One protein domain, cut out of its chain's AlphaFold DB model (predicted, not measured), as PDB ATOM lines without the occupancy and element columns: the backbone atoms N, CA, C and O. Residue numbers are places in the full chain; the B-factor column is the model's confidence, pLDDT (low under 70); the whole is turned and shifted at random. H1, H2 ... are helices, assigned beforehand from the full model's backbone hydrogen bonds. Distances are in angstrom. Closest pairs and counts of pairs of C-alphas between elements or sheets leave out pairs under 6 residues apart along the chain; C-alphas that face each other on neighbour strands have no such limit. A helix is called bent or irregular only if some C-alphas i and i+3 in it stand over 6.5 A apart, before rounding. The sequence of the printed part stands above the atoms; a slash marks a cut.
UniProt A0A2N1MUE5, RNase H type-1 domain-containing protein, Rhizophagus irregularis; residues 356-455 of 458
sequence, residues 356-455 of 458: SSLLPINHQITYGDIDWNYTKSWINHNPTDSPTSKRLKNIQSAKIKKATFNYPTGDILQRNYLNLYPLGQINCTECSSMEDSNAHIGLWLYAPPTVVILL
ATOM      1  N   SER A 356     -34.418  16.286 -32.904       84.56
ATOM      2  CA  SER A 356     -35.299  15.254 -33.467       84.56
ATOM      3  C   SER A 356     -36.730  15.743 -33.707       84.56
ATOM      4  O   SER A 356     -37.379  15.285 -34.640       84.56
ATOM      5  N   SER A 357     -37.217  16.716 -32.931       82.31
ATOM      6  CA  SER A 357     -38.530  17.333 -33.176       82.31
ATOM      7  C   SER A 357     -38.631  18.010 -34.550       82.31
ATOM      8  O   SER A 357     -39.701  17.997 -35.145       82.31
ATOM      9  N   LEU A 358     -37.532  18.540 -35.102       83.69
ATOM     10  CA  LEU A 358     -37.524  19.209 -36.409       83.69
ATOM     11  C   LEU A 358     -37.268  18.261 -37.590       83.69
ATOM     12  O   LEU A 358     -37.245  18.722 -38.731       83.69
ATOM     13  N   LEU A 359     -37.129  16.948 -37.353       82.75
ATOM     14  CA  LEU A 359     -36.990  15.937 -38.413       82.75
ATOM     15  C   LEU A 359     -37.996  16.110 -39.570       82.75
ATOM     16  O   LEU A 359     -37.549  16.037 -40.716       82.75
ATOM     17  N   PRO A 360     -39.297  16.404 -39.331       81.62
ATOM     18  CA  PRO A 360     -40.279  16.544 -40.409       81.62
ATOM     19  C   PRO A 360     -39.990  17.671 -41.411       81.62
ATOM     20  O   PRO A 360     -40.518  17.630 -42.517       81.62
ATOM     21  N   ILE A 361     -39.179  18.668 -41.034       80.00
ATOM     22  CA  ILE A 361     -38.816  19.812 -41.891       80.00
ATOM     23  C   ILE A 361     -37.308  19.916 -42.154       80.00
ATOM     24  O   ILE A 361     -36.828  20.932 -42.655       80.00
ATOM     25  N   ASN A 362     -36.532  18.887 -41.803       81.56
ATOM     26  CA  ASN A 362     -35.071  18.938 -41.882       81.56
ATOM     27  C   ASN A 362     -34.567  19.134 -43.324       81.56
ATOM     28  O   ASN A 362     -33.600  19.860 -43.561       81.56
ATOM     29  N   HIS A 363     -35.258  18.531 -44.298       82.06
ATOM     30  CA  HIS A 363     -34.962  18.738 -45.715       82.06
ATOM     31  C   HIS A 363     -35.101  20.221 -46.082       82.06
ATOM     32  O   HIS A 363     -34.172  20.825 -46.605       82.06
ATOM     33  N   GLN A 364     -36.220  20.840 -45.725       79.19
ATOM     34  CA  GLN A 364     -36.527  22.229 -46.054       79.19
ATOM     35  C   GLN A 364     -35.600  23.219 -45.338       79.19
ATOM     36  O   GLN A 364     -35.178  24.212 -45.926       79.19
ATOM     37  N   ILE A 365     -35.208  22.913 -44.096       78.31
ATOM     38  CA  ILE A 365     -34.167  23.644 -43.358       78.31
ATOM     39  C   ILE A 365     -32.834  23.627 -44.116       78.31
ATOM     40  O   ILE A 365     -32.160  24.654 -44.196       78.31
ATOM     41  N   THR A 366     -32.438  22.461 -44.632       79.75
ATOM     42  CA  THR A 366     -31.112  22.242 -45.227       79.75
ATOM     43  C   THR A 366     -31.029  22.765 -46.660       79.75
ATOM     44  O   THR A 366     -30.010  23.334 -47.046       79.75
ATOM     45  N   TYR A 367     -32.096  22.583 -47.437       79.94
ATOM     46  CA  TYR A 367     -32.126  22.864 -48.873       79.94
ATOM     47  C   TYR A 367     -32.831  24.181 -49.242       79.94
ATOM     48  O   TYR A 367     -32.828  24.550 -50.411       79.94
ATOM     49  N   GLY A 368     -33.308  24.950 -48.255       68.06
ATOM     50  CA  GLY A 368     -33.634  26.371 -48.431       68.06
ATOM     51  C   GLY A 368     -35.103  26.705 -48.681       68.06
ATOM     52  O   GLY A 368     -35.394  27.833 -49.062       68.06
ATOM     53  N   ASP A 369     -36.028  25.786 -48.409       74.00
ATOM     54  CA  ASP A 369     -37.458  26.011 -48.655       74.00
ATOM     55  C   ASP A 369     -38.144  26.842 -47.545       74.00
ATOM     56  O   ASP A 369     -39.341  27.074 -47.606       74.00
ATOM     57  N   ILE A 370     -37.436  27.301 -46.501       76.06
ATOM     58  CA  ILE A 370     -38.033  28.119 -45.423       76.06
ATOM     59  C   ILE A 370     -37.799  29.614 -45.663       76.06
ATOM     60  O   ILE A 370     -36.660  30.086 -45.615       76.06
ATOM     61  N   ASP A 371     -38.881  30.395 -45.756       80.00
ATOM     62  CA  ASP A 371     -38.798  31.853 -45.649       80.00
ATOM     63  C   ASP A 371     -38.657  32.267 -44.174       80.00
ATOM     64  O   ASP A 371     -39.623  32.434 -43.417       80.00
ATOM     65  N   TRP A 372     -37.411  32.468 -43.746       78.56
ATOM     66  CA  TRP A 372     -37.086  32.894 -42.385       78.56
ATOM     67  C   TRP A 372     -37.586  34.309 -42.043       78.56
ATOM     68  O   TRP A 372     -37.860  34.592 -40.870       78.56
ATOM     69  N   ASN A 373     -37.737  35.200 -43.029       83.56
ATOM     70  CA  ASN A 373     -38.237  36.560 -42.810       83.56
ATOM     71  C   ASN A 373     -39.741  36.542 -42.543       83.56
ATOM     72  O   ASN A 373     -40.212  37.160 -41.576       83.56
ATOM     73  N   TYR A 374     -40.485  35.794 -43.353       82.19
ATOM     74  CA  TYR A 374     -41.907  35.586 -43.134       82.19
ATOM     75  C   TYR A 374     -42.153  34.818 -41.834       82.19
ATOM     76  O   TYR A 374     -42.960  35.249 -41.010       82.19
ATOM     77  N   THR A 375     -41.365  33.771 -41.560       79.31
ATOM     78  CA  THR A 375     -41.395  33.027 -40.290       79.31
ATOM     79  C   THR A 375     -41.267  33.934 -39.084       79.31
ATOM     80  O   THR A 375     -42.091  33.897 -38.165       79.31
ATOM     81  N   LYS A 376     -40.263  34.809 -39.094       84.56
ATOM     82  CA  LYS A 376     -40.066  35.786 -38.029       84.56
ATOM     83  C   LYS A 376     -41.263  36.729 -37.902       84.56
ATOM     84  O   LYS A 376     -41.675  37.031 -36.780       84.56
ATOM     85  N   SER A 377     -41.814  37.197 -39.016       85.44
ATOM     86  CA  SER A 377     -42.961  38.112 -39.023       85.44
ATOM     87  C   SER A 377     -44.217  37.440 -38.465       85.44
ATOM     88  O   SER A 377     -44.877  37.998 -37.590       85.44
ATOM     89  N   TRP A 378     -44.494  36.198 -38.868       84.75
ATOM     90  CA  TRP A 378     -45.632  35.416 -38.393       84.75
ATOM     91  C   TRP A 378     -45.536  35.075 -36.900       84.75
ATOM     92  O   TRP A 378     -46.517  35.262 -36.168       84.75
ATOM     93  N   ILE A 379     -44.362  34.642 -36.413       83.56
ATOM     94  CA  ILE A 379     -44.139  34.357 -34.982       83.56
ATOM     95  C   ILE A 379     -44.391  35.616 -34.140       83.56
ATOM     96  O   ILE A 379     -45.046  35.541 -33.099       83.56
ATOM     97  N   ASN A 380     -43.913  36.775 -34.603       86.38
ATOM     98  CA  ASN A 380     -44.007  38.035 -33.865       86.38
ATOM     99  C   ASN A 380     -45.335  38.782 -34.060       86.38
ATOM    100  O   ASN A 380     -45.619  39.705 -33.296       86.38
ATOM    101  N   HIS A 381     -46.160  38.400 -35.039       87.31
ATOM    102  CA  HIS A 381     -47.443  39.048 -35.286       87.31
ATOM    103  C   HIS A 381     -48.365  38.933 -34.062       87.31
ATOM    104  O   HIS A 381     -48.701  37.822 -33.622       87.31
ATOM    105  N   ASN A 382     -48.779  40.091 -33.540       88.19
ATOM    106  CA  ASN A 382     -49.731  40.241 -32.445       88.19
ATOM    107  C   ASN A 382     -51.140  40.479 -33.019       88.19
ATOM    108  O   ASN A 382     -51.394  41.571 -33.518       88.19
ATOM    109  N   PRO A 383     -52.058  39.500 -32.925       84.81
ATOM    110  CA  PRO A 383     -53.427  39.647 -33.418       84.81
ATOM    111  C   PRO A 383     -54.374  40.290 -32.386       84.81
ATOM    112  O   PRO A 383     -55.588  40.151 -32.500       84.81
ATOM    113  N   THR A 384     -53.851  40.889 -31.313       85.12
ATOM    114  CA  THR A 384     -54.649  41.508 -30.245       85.12
ATOM    115  C   THR A 384     -54.344  42.997 -30.142       85.12
ATOM    116  O   THR A 384     -53.203  43.402 -30.351       85.12
ATOM    117  N   ASP A 385     -55.335  43.795 -29.740       82.62
ATOM    118  CA  ASP A 385     -55.191  45.256 -29.617       82.62
ATOM    119  C   ASP A 385     -54.244  45.674 -28.479       82.62
ATOM    120  O   ASP A 385     -53.709  46.781 -28.466       82.62
ATOM    121  N   SER A 386     -54.018  44.781 -27.507       81.75
ATOM    122  CA  SER A 386     -53.109  45.028 -26.387       81.75
ATOM    123  C   SER A 386     -51.685  44.561 -26.703       81.75
ATOM    124  O   SER A 386     -51.497  43.441 -27.193       81.75
ATOM    125  N   PRO A 387     -50.649  45.334 -26.325       79.06
ATOM    126  CA  PRO A 387     -49.262  44.888 -26.429       79.06
ATOM    127  C   PRO A 387     -48.945  43.698 -25.506       79.06
ATOM    128  O   PRO A 387     -47.996  42.961 -25.767       79.06
ATOM    129  N   THR A 388     -49.716  43.484 -24.431       78.88
ATOM    130  CA  THR A 388     -49.540  42.352 -23.507       78.88
ATOM    131  C   THR A 388     -50.885  41.820 -23.000       78.88
ATOM    132  O   THR A 388     -51.741  42.559 -22.516       78.88
ATOM    133  N   SER A 389     -51.111  40.507 -23.105       87.00
ATOM    134  CA  SER A 389     -52.295  39.850 -22.530       87.00
ATOM    135  C   SER A 389     -52.073  38.347 -22.331       87.00
ATOM    136  O   SER A 389     -51.225  37.733 -22.985       87.00
ATOM    137  N   LYS A 390     -52.864  37.715 -21.447       88.12
ATOM    138  CA  LYS A 390     -52.857  36.247 -21.270       88.12
ATOM    139  C   LYS A 390     -53.224  35.525 -22.573       88.12
ATOM    140  O   LYS A 390     -52.623  34.506 -22.902       88.12
ATOM    141  N   ARG A 391     -54.164  36.093 -23.339       87.19
ATOM    142  CA  ARG A 391     -54.563  35.600 -24.663       87.19
ATOM    143  C   ARG A 391     -53.391  35.642 -25.647       87.19
ATOM    144  O   ARG A 391     -53.092  34.621 -26.257       87.19
ATOM    145  N   LEU A 392     -52.685  36.771 -25.736       87.19
ATOM    146  CA  LEU A 392     -51.507  36.921 -26.595       87.19
ATOM    147  C   LEU A 392     -50.398  35.926 -26.228       87.19
ATOM    148  O   LEU A 392     -49.851  35.273 -27.113       87.19
ATOM    149  N   LYS A 393     -50.123  35.739 -24.929       87.88
ATOM    150  CA  LYS A 393     -49.156  34.740 -24.445       87.88
ATOM    151  C   LYS A 393     -49.503  33.330 -24.934       87.88
ATOM    152  O   LYS A 393     -48.619  32.610 -25.396       87.88
ATOM    153  N   ASN A 394     -50.771  32.931 -24.831       87.69
ATOM    154  CA  ASN A 394     -51.218  31.608 -25.267       87.69
ATOM    155  C   ASN A 394     -51.075  31.440 -26.786       87.69
ATOM    156  O   ASN A 394     -50.576  30.411 -27.231       87.69
ATOM    157  N   ILE A 395     -51.433  32.469 -27.565       85.94
ATOM    158  CA  ILE A 395     -51.274  32.475 -29.026       85.94
ATOM    159  C   ILE A 395     -49.794  32.341 -29.406       85.94
ATOM    160  O   ILE A 395     -49.443  31.446 -30.167       85.94
ATOM    161  N   GLN A 396     -48.909  33.172 -28.849       87.25
ATOM    162  CA  GLN A 396     -47.469  33.108 -29.130       87.25
ATOM    163  C   GLN A 396     -46.863  31.761 -28.720       87.25
ATOM    164  O   GLN A 396     -46.081  31.178 -29.469       87.25
ATOM    165  N   SER A 397     -47.260  31.222 -27.562       87.94
ATOM    166  CA  SER A 397     -46.810  29.900 -27.124       87.94
ATOM    167  C   SER A 397     -47.262  28.799 -28.083       87.94
ATOM    168  O   SER A 397     -46.455  27.936 -28.419       87.94
ATOM    169  N   ALA A 398     -48.512  28.837 -28.550       85.88
ATOM    170  CA  ALA A 398     -49.020  27.884 -29.529       85.88
ATOM    171  C   ALA A 398     -48.262  27.991 -30.860       85.88
ATOM    172  O   ALA A 398     -47.842  26.964 -31.386       85.88
ATOM    173  N   LYS A 399     -48.008  29.212 -31.358       85.38
ATOM    174  CA  LYS A 399     -47.214  29.451 -32.575       85.38
ATOM    175  C   LYS A 399     -45.826  28.813 -32.484       85.38
ATOM    176  O   LYS A 399     -45.453  28.045 -33.361       85.38
ATOM    177  N   ILE A 400     -45.093  29.076 -31.398       85.19
ATOM    178  CA  ILE A 400     -43.741  28.533 -31.182       85.19
ATOM    179  C   ILE A 400     -43.771  27.009 -31.056       85.19
ATOM    180  O   ILE A 400     -42.940  26.333 -31.654       85.19
ATOM    181  N   LYS A 401     -44.720  26.451 -30.300       86.62
ATOM    182  CA  LYS A 401     -44.841  24.996 -30.124       86.62
ATOM    183  C   LYS A 401     -45.153  24.286 -31.437       86.62
ATOM    184  O   LYS A 401     -44.514  23.287 -31.727       86.62
ATOM    185  N   LYS A 402     -46.069  24.824 -32.250       83.56
ATOM    186  CA  LYS A 402     -46.366  24.287 -33.586       83.56
ATOM    187  C   LYS A 402     -45.159  24.414 -34.524       83.56
ATOM    188  O   LYS A 402     -44.796  23.437 -35.160       83.56
ATOM    189  N   ALA A 403     -44.483  25.568 -34.534       80.50
ATOM    190  CA  ALA A 403     -43.274  25.799 -35.337       80.50
ATOM    191  C   ALA A 403     -42.085  24.907 -34.962       80.50
ATOM    192  O   ALA A 403     -41.203  24.677 -35.780       80.50
ATOM    193  N   THR A 404     -42.057  24.415 -33.724       81.81
ATOM    194  CA  THR A 404     -40.994  23.545 -33.212       81.81
ATOM    195  C   THR A 404     -41.431  22.090 -33.070       81.81
ATOM    196  O   THR A 404     -40.690  21.319 -32.477       81.81
ATOM    197  N   PHE A 405     -42.616  21.714 -33.574       85.50
ATOM    198  CA  PHE A 405     -43.164  20.353 -33.466       85.50
ATOM    199  C   PHE A 405     -43.232  19.832 -32.012       85.50
ATOM    200  O   PHE A 405     -43.070  18.646 -31.744       85.50
ATOM    201  N   ASN A 406     -43.481  20.740 -31.064       86.12
ATOM    202  CA  ASN A 406     -43.651  20.473 -29.632       86.12
ATOM    203  C   ASN A 406     -45.064  20.848 -29.145       86.12
ATOM    204  O   ASN A 406     -45.263  21.236 -27.986       86.12
ATOM    205  N   TYR A 407     -46.055  20.828 -30.037       88.62
ATOM    206  CA  TYR A 407     -47.450  21.043 -29.670       88.62
ATOM    207  C   TYR A 407     -47.990  19.796 -28.949       88.62
ATOM    208  O   TYR A 407     -47.629  18.686 -29.329       88.62
ATOM    209  N   PRO A 408     -48.797  19.932 -27.880       89.00
ATOM    210  CA  PRO A 408     -49.340  18.785 -27.155       89.00
ATOM    211  C   PRO A 408     -50.460  18.123 -27.971       89.00
ATOM    212  O   PRO A 408     -51.634  18.407 -27.757       89.00
ATOM    213  N   THR A 409     -50.070  17.300 -28.937       90.19
ATOM    214  CA  THR A 409     -50.944  16.541 -29.836       90.19
ATOM    215  C   THR A 409     -51.453  15.259 -29.184       90.19
ATOM    216  O   THR A 409     -50.892  14.809 -28.180       90.19
ATOM    217  N   GLY A 410     -52.540  14.699 -29.715       89.31
ATOM    218  CA  GLY A 410     -53.199  13.494 -29.217       89.31
ATOM    219  C   GLY A 410     -52.241  12.325 -28.994       89.31
ATOM    220  O   GLY A 410     -52.261  11.746 -27.911       89.31
ATOM    221  N   ASP A 411     -51.338  12.051 -29.935       88.19
ATOM    222  CA  ASP A 411     -50.279  11.037 -29.803       88.19
ATOM    223  C   ASP A 411     -49.370  11.267 -28.570       88.19
ATOM    224  O   ASP A 411     -49.098  10.354 -27.786       88.19
ATOM    225  N   ILE A 412     -48.940  12.509 -28.328       89.50
ATOM    226  CA  ILE A 412     -48.100  12.895 -27.182       89.50
ATOM    227  C   ILE A 412     -48.887  12.838 -25.873       89.50
ATOM    228  O   ILE A 412     -48.359  12.404 -24.844       89.50
ATOM    229  N   LEU A 413     -50.126  13.322 -25.888       91.69
ATOM    230  CA  LEU A 413     -50.999  13.358 -24.724       91.69
ATOM    231  C   LEU A 413     -51.376  11.943 -24.287       91.69
ATOM    232  O   LEU A 413     -51.255  11.635 -23.103       91.69
ATOM    233  N   GLN A 414     -51.719  11.070 -25.232       91.75
ATOM    234  CA  GLN A 414     -51.983   9.658 -24.987       91.75
ATOM    235  C   GLN A 414     -50.738   8.941 -24.455       91.75
ATOM    236  O   GLN A 414     -50.832   8.240 -23.451       91.75
ATOM    237  N   ARG A 415     -49.555   9.178 -25.045       88.88
ATOM    238  CA  ARG A 415     -48.279   8.609 -24.573       88.88
ATOM    239  C   ARG A 415     -47.948   9.000 -23.130       88.88
ATOM    240  O   ARG A 415     -47.464   8.169 -22.368       88.88
ATOM    241  N   ASN A 416     -48.159  10.265 -22.763       91.50
ATOM    242  CA  ASN A 416     -47.790  10.781 -21.440       91.50
ATOM    243  C   ASN A 416     -48.888  10.583 -20.378       91.50
ATOM    244  O   ASN A 416     -48.577  10.572 -19.187       91.50
ATOM    245  N   TYR A 417     -50.154  10.444 -20.786       92.44
ATOM    246  CA  TYR A 417     -51.322  10.387 -19.903       92.44
ATOM    247  C   TYR A 417     -52.320   9.296 -20.330       92.44
ATOM    248  O   TYR A 417     -53.501   9.572 -20.530       92.44
ATOM    249  N   LEU A 418     -51.861   8.044 -20.411       87.81
ATOM    250  CA  LEU A 418     -52.649   6.872 -20.840       87.81
ATOM    251  C   LEU A 418     -54.037   6.750 -20.186       87.81
ATOM    252  O   LEU A 418     -54.988   6.349 -20.841       87.81
ATOM    253  N   ASN A 419     -54.177   7.126 -18.911       91.50
ATOM    254  CA  ASN A 419     -55.443   7.001 -18.178       91.50
ATOM    255  C   ASN A 419     -56.459   8.118 -18.488       91.50
ATOM    256  O   ASN A 419     -57.611   8.014 -18.075       91.50
ATOM    257  N   LEU A 420     -56.038   9.208 -19.143       91.75
ATOM    258  CA  LEU A 420     -56.884  10.371 -19.443       91.75
ATOM    259  C   LEU A 420     -57.375  10.403 -20.897       91.75
ATOM    260  O   LEU A 420     -58.254  11.203 -21.212       91.75
ATOM    261  N   TYR A 421     -56.812   9.571 -21.774       89.31
ATOM    262  CA  TYR A 421     -57.094   9.578 -23.209       89.31
ATOM    263  C   TYR A 421     -57.524   8.179 -23.683       89.31
ATOM    264  O   TYR A 421     -57.053   7.184 -23.133       89.31
ATOM    265  N   PRO A 422     -58.428   8.077 -24.679       85.81
ATOM    266  CA  PRO A 422     -58.909   6.790 -25.181       85.81
ATOM    267  C   PRO A 422     -57.765   5.969 -25.778       85.81
ATOM    268  O   PRO A 422     -56.817   6.542 -26.304       85.81
ATOM    269  N   LEU A 423     -57.861   4.637 -25.722       82.50
ATOM    270  CA  LEU A 423     -56.929   3.731 -26.403       82.50
ATOM    271  C   LEU A 423     -57.222   3.706 -27.913       82.50
ATOM    272  O   LEU A 423     -58.383   3.654 -28.313       82.50
ATOM    273  N   GLY A 424     -56.172   3.700 -28.738       85.00
ATOM    274  CA  GLY A 424     -56.273   3.717 -30.204       85.00
ATOM    275  C   GLY A 424     -55.901   5.068 -30.824       85.00
ATOM    276  O   GLY A 424     -55.486   5.987 -30.126       85.00
ATOM    277  N   GLN A 425     -56.013   5.187 -32.145       86.19
ATOM    278  CA  GLN A 425     -55.629   6.405 -32.865       86.19
ATOM    279  C   GLN A 425     -56.542   7.579 -32.480       86.19
ATOM    280  O   GLN A 425     -57.765   7.488 -32.590       86.19
ATOM    281  N   ILE A 426     -55.945   8.690 -32.040       90.00
ATOM    282  CA  ILE A 426     -56.669   9.939 -31.781       90.00
ATOM    283  C   ILE A 426     -56.620  10.779 -33.051       90.00
ATOM    284  O   ILE A 426     -55.542  11.173 -33.493       90.00
ATOM    285  N   ASN A 427     -57.780  11.057 -33.640       90.00
ATOM    286  CA  ASN A 427     -57.854  11.884 -34.841       90.00
ATOM    287  C   ASN A 427     -57.699  13.368 -34.503       90.00
ATOM    288  O   ASN A 427     -58.170  13.852 -33.472       90.00
ATOM    289  N   CYS A 428     -57.073  14.101 -35.418       86.00
ATOM    290  CA  CYS A 428     -56.934  15.546 -35.343       86.00
ATOM    291  C   CYS A 428     -58.306  16.220 -35.287       86.00
ATOM    292  O   CYS A 428     -59.166  15.975 -36.129       86.00
ATOM    293  N   THR A 429     -58.489  17.118 -34.321       83.06
ATOM    294  CA  THR A 429     -59.753  17.847 -34.127       83.06
ATOM    295  C   THR A 429     -60.082  18.814 -35.267       83.06
ATOM    296  O   THR A 429     -61.247  19.136 -35.467       83.06
ATOM    297  N   GLU A 430     -59.077  19.243 -36.036       78.75
ATOM    298  CA  GLU A 430     -59.253  20.181 -37.150       78.75
ATOM    299  C   GLU A 430     -59.653  19.468 -38.453       78.75
ATOM    300  O   GLU A 430     -60.563  19.917 -39.144       78.75
ATOM    301  N   CYS A 431     -59.004  18.345 -38.804       81.94
ATOM    302  CA  CYS A 431     -59.275  17.638 -40.068       81.94
ATOM    303  C   CYS A 431     -60.142  16.379 -39.917       81.94
ATOM    304  O   CYS A 431     -60.654  15.869 -40.911       81.94
ATOM    305  N   SER A 432     -60.288  15.856 -38.696       83.75
ATOM    306  CA  SER A 432     -61.031  14.636 -38.329       83.75
ATOM    307  C   SER A 432     -60.622  13.333 -39.041       83.75
ATOM    308  O   SER A 432     -61.199  12.284 -38.753       83.75
ATOM    309  N   SER A 433     -59.634  13.365 -39.941       83.12
ATOM    310  CA  SER A 433     -59.293  12.260 -40.849       83.12
ATOM    311  C   SER A 433     -57.909  11.654 -40.621       83.12
ATOM    312  O   SER A 433     -57.717  10.473 -40.896       83.12
ATOM    313  N   MET A 434     -56.948  12.431 -40.117       86.06
ATOM    314  CA  MET A 434     -55.583  11.972 -39.843       86.06
ATOM    315  C   MET A 434     -55.302  11.925 -38.342       86.06
ATOM    316  O   MET A 434     -55.972  12.596 -37.557       86.06
ATOM    317  N   GLU A 435     -54.291  11.148 -37.948       88.38
ATOM    318  CA  GLU A 435     -53.801  11.115 -36.568       88.38
ATOM    319  C   GLU A 435     -53.375  12.512 -36.092       88.38
ATOM    320  O   GLU A 435     -52.684  13.250 -36.805       88.38
ATOM    321  N   ASP A 436     -53.774  12.866 -34.872       89.25
ATOM    322  CA  ASP A 436     -53.340  14.085 -34.205       89.25
ATOM    323  C   ASP A 436     -51.881  13.953 -33.762       89.25
ATOM    324  O   ASP A 436     -51.587  13.524 -32.645       89.25
ATOM    325  N   SER A 437     -50.972  14.311 -34.668       89.12
ATOM    326  CA  SER A 437     -49.524  14.294 -34.469       89.12
ATOM    327  C   SER A 437     -48.898  15.637 -34.840       89.12
ATOM    328  O   SER A 437     -49.436  16.411 -35.639       89.12
ATOM    329  N   ASN A 438     -47.714  15.930 -34.296       86.19
ATOM    330  CA  ASN A 438     -47.004  17.168 -34.638       86.19
ATOM    331  C   ASN A 438     -46.624  17.240 -36.121       86.19
ATOM    332  O   ASN A 438     -46.648  18.329 -36.692       86.19
ATOM    333  N   ALA A 439     -46.304  16.106 -36.754       82.44
ATOM    334  CA  ALA A 439     -46.039  16.056 -38.190       82.44
ATOM    335  C   ALA A 439     -47.278  16.489 -38.983       82.44
ATOM    336  O   ALA A 439     -47.171  17.342 -39.863       82.44
ATOM    337  N   HIS A 440     -48.457  15.980 -38.611       84.25
ATOM    338  CA  HIS A 440     -49.716  16.397 -39.210       84.25
ATOM    339  C   HIS A 440     -49.996  17.890 -38.965       84.25
ATOM    340  O   HIS A 440     -50.149  18.633 -39.927       84.25
ATOM    341  N   ILE A 441     -49.986  18.372 -37.717       80.50
ATOM    342  CA  ILE A 441     -50.273  19.790 -37.416       80.50
ATOM    343  C   ILE A 441     -49.274  20.746 -38.085       80.50
ATOM    344  O   ILE A 441     -49.654  21.829 -38.538       80.50
ATOM    345  N   GLY A 442     -47.994  20.378 -38.117       73.75
ATOM    346  CA  GLY A 442     -46.940  21.197 -38.703       73.75
ATOM    347  C   GLY A 442     -47.022  21.261 -40.228       73.75
ATOM    348  O   GLY A 442     -46.889  22.345 -40.785       73.75
ATOM    349  N   LEU A 443     -47.284  20.134 -40.897       74.88
ATOM    350  CA  LEU A 443     -47.212  20.007 -42.360       74.88
ATOM    351  C   LEU A 443     -48.568  20.067 -43.080       74.88
ATOM    352  O   LEU A 443     -48.625  19.936 -44.303       74.88
ATOM    353  N   TRP A 444     -49.676  20.249 -42.365       71.81
ATOM    354  CA  TRP A 444     -50.996  20.280 -42.991       71.81
ATOM    355  C   TRP A 444     -51.263  21.609 -43.722       71.81
ATOM    356  O   TRP A 444     -51.435  22.655 -43.101       71.81
ATOM    357  N   LEU A 445     -51.328  21.535 -45.059       56.44
ATOM    358  CA  LEU A 445     -51.525  22.651 -46.005       56.44
ATOM    359  C   LEU A 445     -52.833  23.438 -45.813       56.44
ATOM    360  O   LEU A 445     -52.904  24.600 -46.200       56.44
ATOM    361  N   TYR A 446     -53.862  22.812 -45.236       56.72
ATOM    362  CA  TYR A 446     -55.209  23.387 -45.123       56.72
ATOM    363  C   TYR A 446     -55.531  23.913 -43.712       56.72
ATOM    364  O   TYR A 446     -56.659  24.336 -43.457       56.72
ATOM    365  N   ALA A 447     -54.552  23.919 -42.798       54.00
ATOM    366  CA  ALA A 447     -54.711  24.486 -41.461       54.00
ATOM    367  C   ALA A 447     -54.617  26.026 -41.470       54.00
ATOM    368  O   ALA A 447     -53.806  26.585 -42.214       54.00
ATOM    369  N   PRO A 448     -55.330  26.739 -40.574       53.12
ATOM    370  CA  PRO A 448     -55.037  28.145 -40.290       53.12
ATOM    371  C   PRO A 448     -53.579  28.292 -39.814       53.12
ATOM    372  O   PRO A 448     -53.051  27.403 -39.146       53.12
ATOM    373  N   PRO A 449     -52.920  29.422 -40.115       53.47
ATOM    374  CA  PRO A 449     -51.537  29.487 -40.583       53.47
ATOM    375  C   PRO A 449     -50.565  28.704 -39.689       53.47
ATOM    376  O   PRO A 449     -50.168  29.200 -38.637       53.47
ATOM    377  N   THR A 450     -50.200  27.482 -40.083       59.72
ATOM    378  CA  THR A 450     -49.151  26.662 -39.450       59.72
ATOM    379  C   THR A 450     -47.860  26.707 -40.281       59.72
ATOM    380  O   THR A 450     -47.638  27.634 -41.059       59.72
ATOM    381  N   VAL A 451     -46.946  25.757 -40.071       53.31
ATOM    382  CA  VAL A 451     -45.558  25.784 -40.560       53.31
ATOM    383  C   VAL A 451     -45.465  25.699 -42.083       53.31
ATOM    384  O   VAL A 451     -44.501  26.182 -42.658       53.31
ATOM    385  N   VAL A 452     -46.488  25.195 -42.767       49.94
ATOM    386  CA  VAL A 452     -46.515  25.143 -44.236       49.94
ATOM    387  C   VAL A 452     -46.507  26.526 -44.892       49.94
ATOM    388  O   VAL A 452     -45.868  26.704 -45.922       49.94
ATOM    389  N   ILE A 453     -47.111  27.540 -44.265       51.41
ATOM    390  CA  ILE A 453     -47.050  28.927 -44.770       51.41
ATOM    391  C   ILE A 453     -45.642  29.521 -44.573       51.41
ATOM    392  O   ILE A 453     -45.265  30.485 -45.227       51.41
ATOM    393  N   LEU A 454     -44.827  28.928 -43.695       52.97
ATOM    394  CA  LEU A 454     -43.414  29.280 -43.532       52.97
ATOM    395  C   LEU A 454     -42.515  28.651 -44.609       52.97
ATOM    396  O   LEU A 454     -41.395  29.117 -44.804       52.97
ATOM    397  N   LEU A 455     -43.005  27.594 -45.269       50.75
ATOM    398  CA  LEU A 455     -42.292  26.776 -46.255       50.75
ATOM    399  C   LEU A 455     -42.628  27.131 -47.711       50.75
ATOM    400  O   LEU A 455     -41.905  26.765 -48.627       50.75
TER     401      LEU A 455
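What this domain is: This is residues 356 to 455 of the 458 residues of the protein "RNase H type-1 domain-containing protein" of Rhizophagus irregularis (UniProt A0A2N1MUE5). The longest helix, H3, and H2 form an open helical hairpin whose turn sticks out at residues 385 to 390, of which 390 belongs to H3. The short H5 meets the other end of H3 at a corner, about perpendicular to it, with H1 near H5 and the small H6 between H2 and H5, while H4 and the loop of residues 417 to 437 form a lobe to one side. The printed part has 100 residues with six named helices, H1 to H6 in chain order, and no named strand: all helix. It is only just compact, close to loose, with a radius of gyration of the C-alphas of 14.8 A and spans of 41 by 37 by 23 A.

Where its parts are: Find C-alpha 390 at (-52.857, 36.247, -21.270); from there H3 runs 20.0 A to residue 403. Before it, H2 holds residues 372 to 380, 12.1 A. H1, residues 356 to 367, begins at (-35.299, 15.254, -33.467) and is 17.5 A long; it is irregular, with C-alphas 360 and 363 7.8 A apart. H4 is residues 410 to 416, H5 438 to 443, and H6 452 to 455, ending at (-42.292, 26.776, -46.255).

How they stand to each other: Look at Ile 379 and Lys 399: their C-alphas, 6.3 A apart, are the closest of the hairpin H2 and H3, at a shallow tilt of 28 degrees, opposite ways; H3 touches H2 with residues 396 to 400 alone. With residues 402 to 403 alone H3 touches H5, about perpendicular at 83 degrees; C-alphas 402 and 442 are closest, 6.0 A. H1 and H5 are close but not clearly touching, C-alphas 360 and 439 being closest at 6.2 A. H6 only just touches H2, with 3 pairs of C-alphas within 8 A, the closest 375 and 454, 5.4 A. H4 touches no helix. Every O i to N i+4 pair is within hydrogen-bond range in H2, H3, H4 and H5, and 4 of 8 in H1; H6 is too short for one.

The domain as a whole: The C-alphas of Asn 373 and Asn 419 are the two farthest apart, 42.1 A. The printed part has no cut, and the link from H4 to H5 is long, 21 residues. Confidence is under 70 at residue 368 and residues 445 to 455.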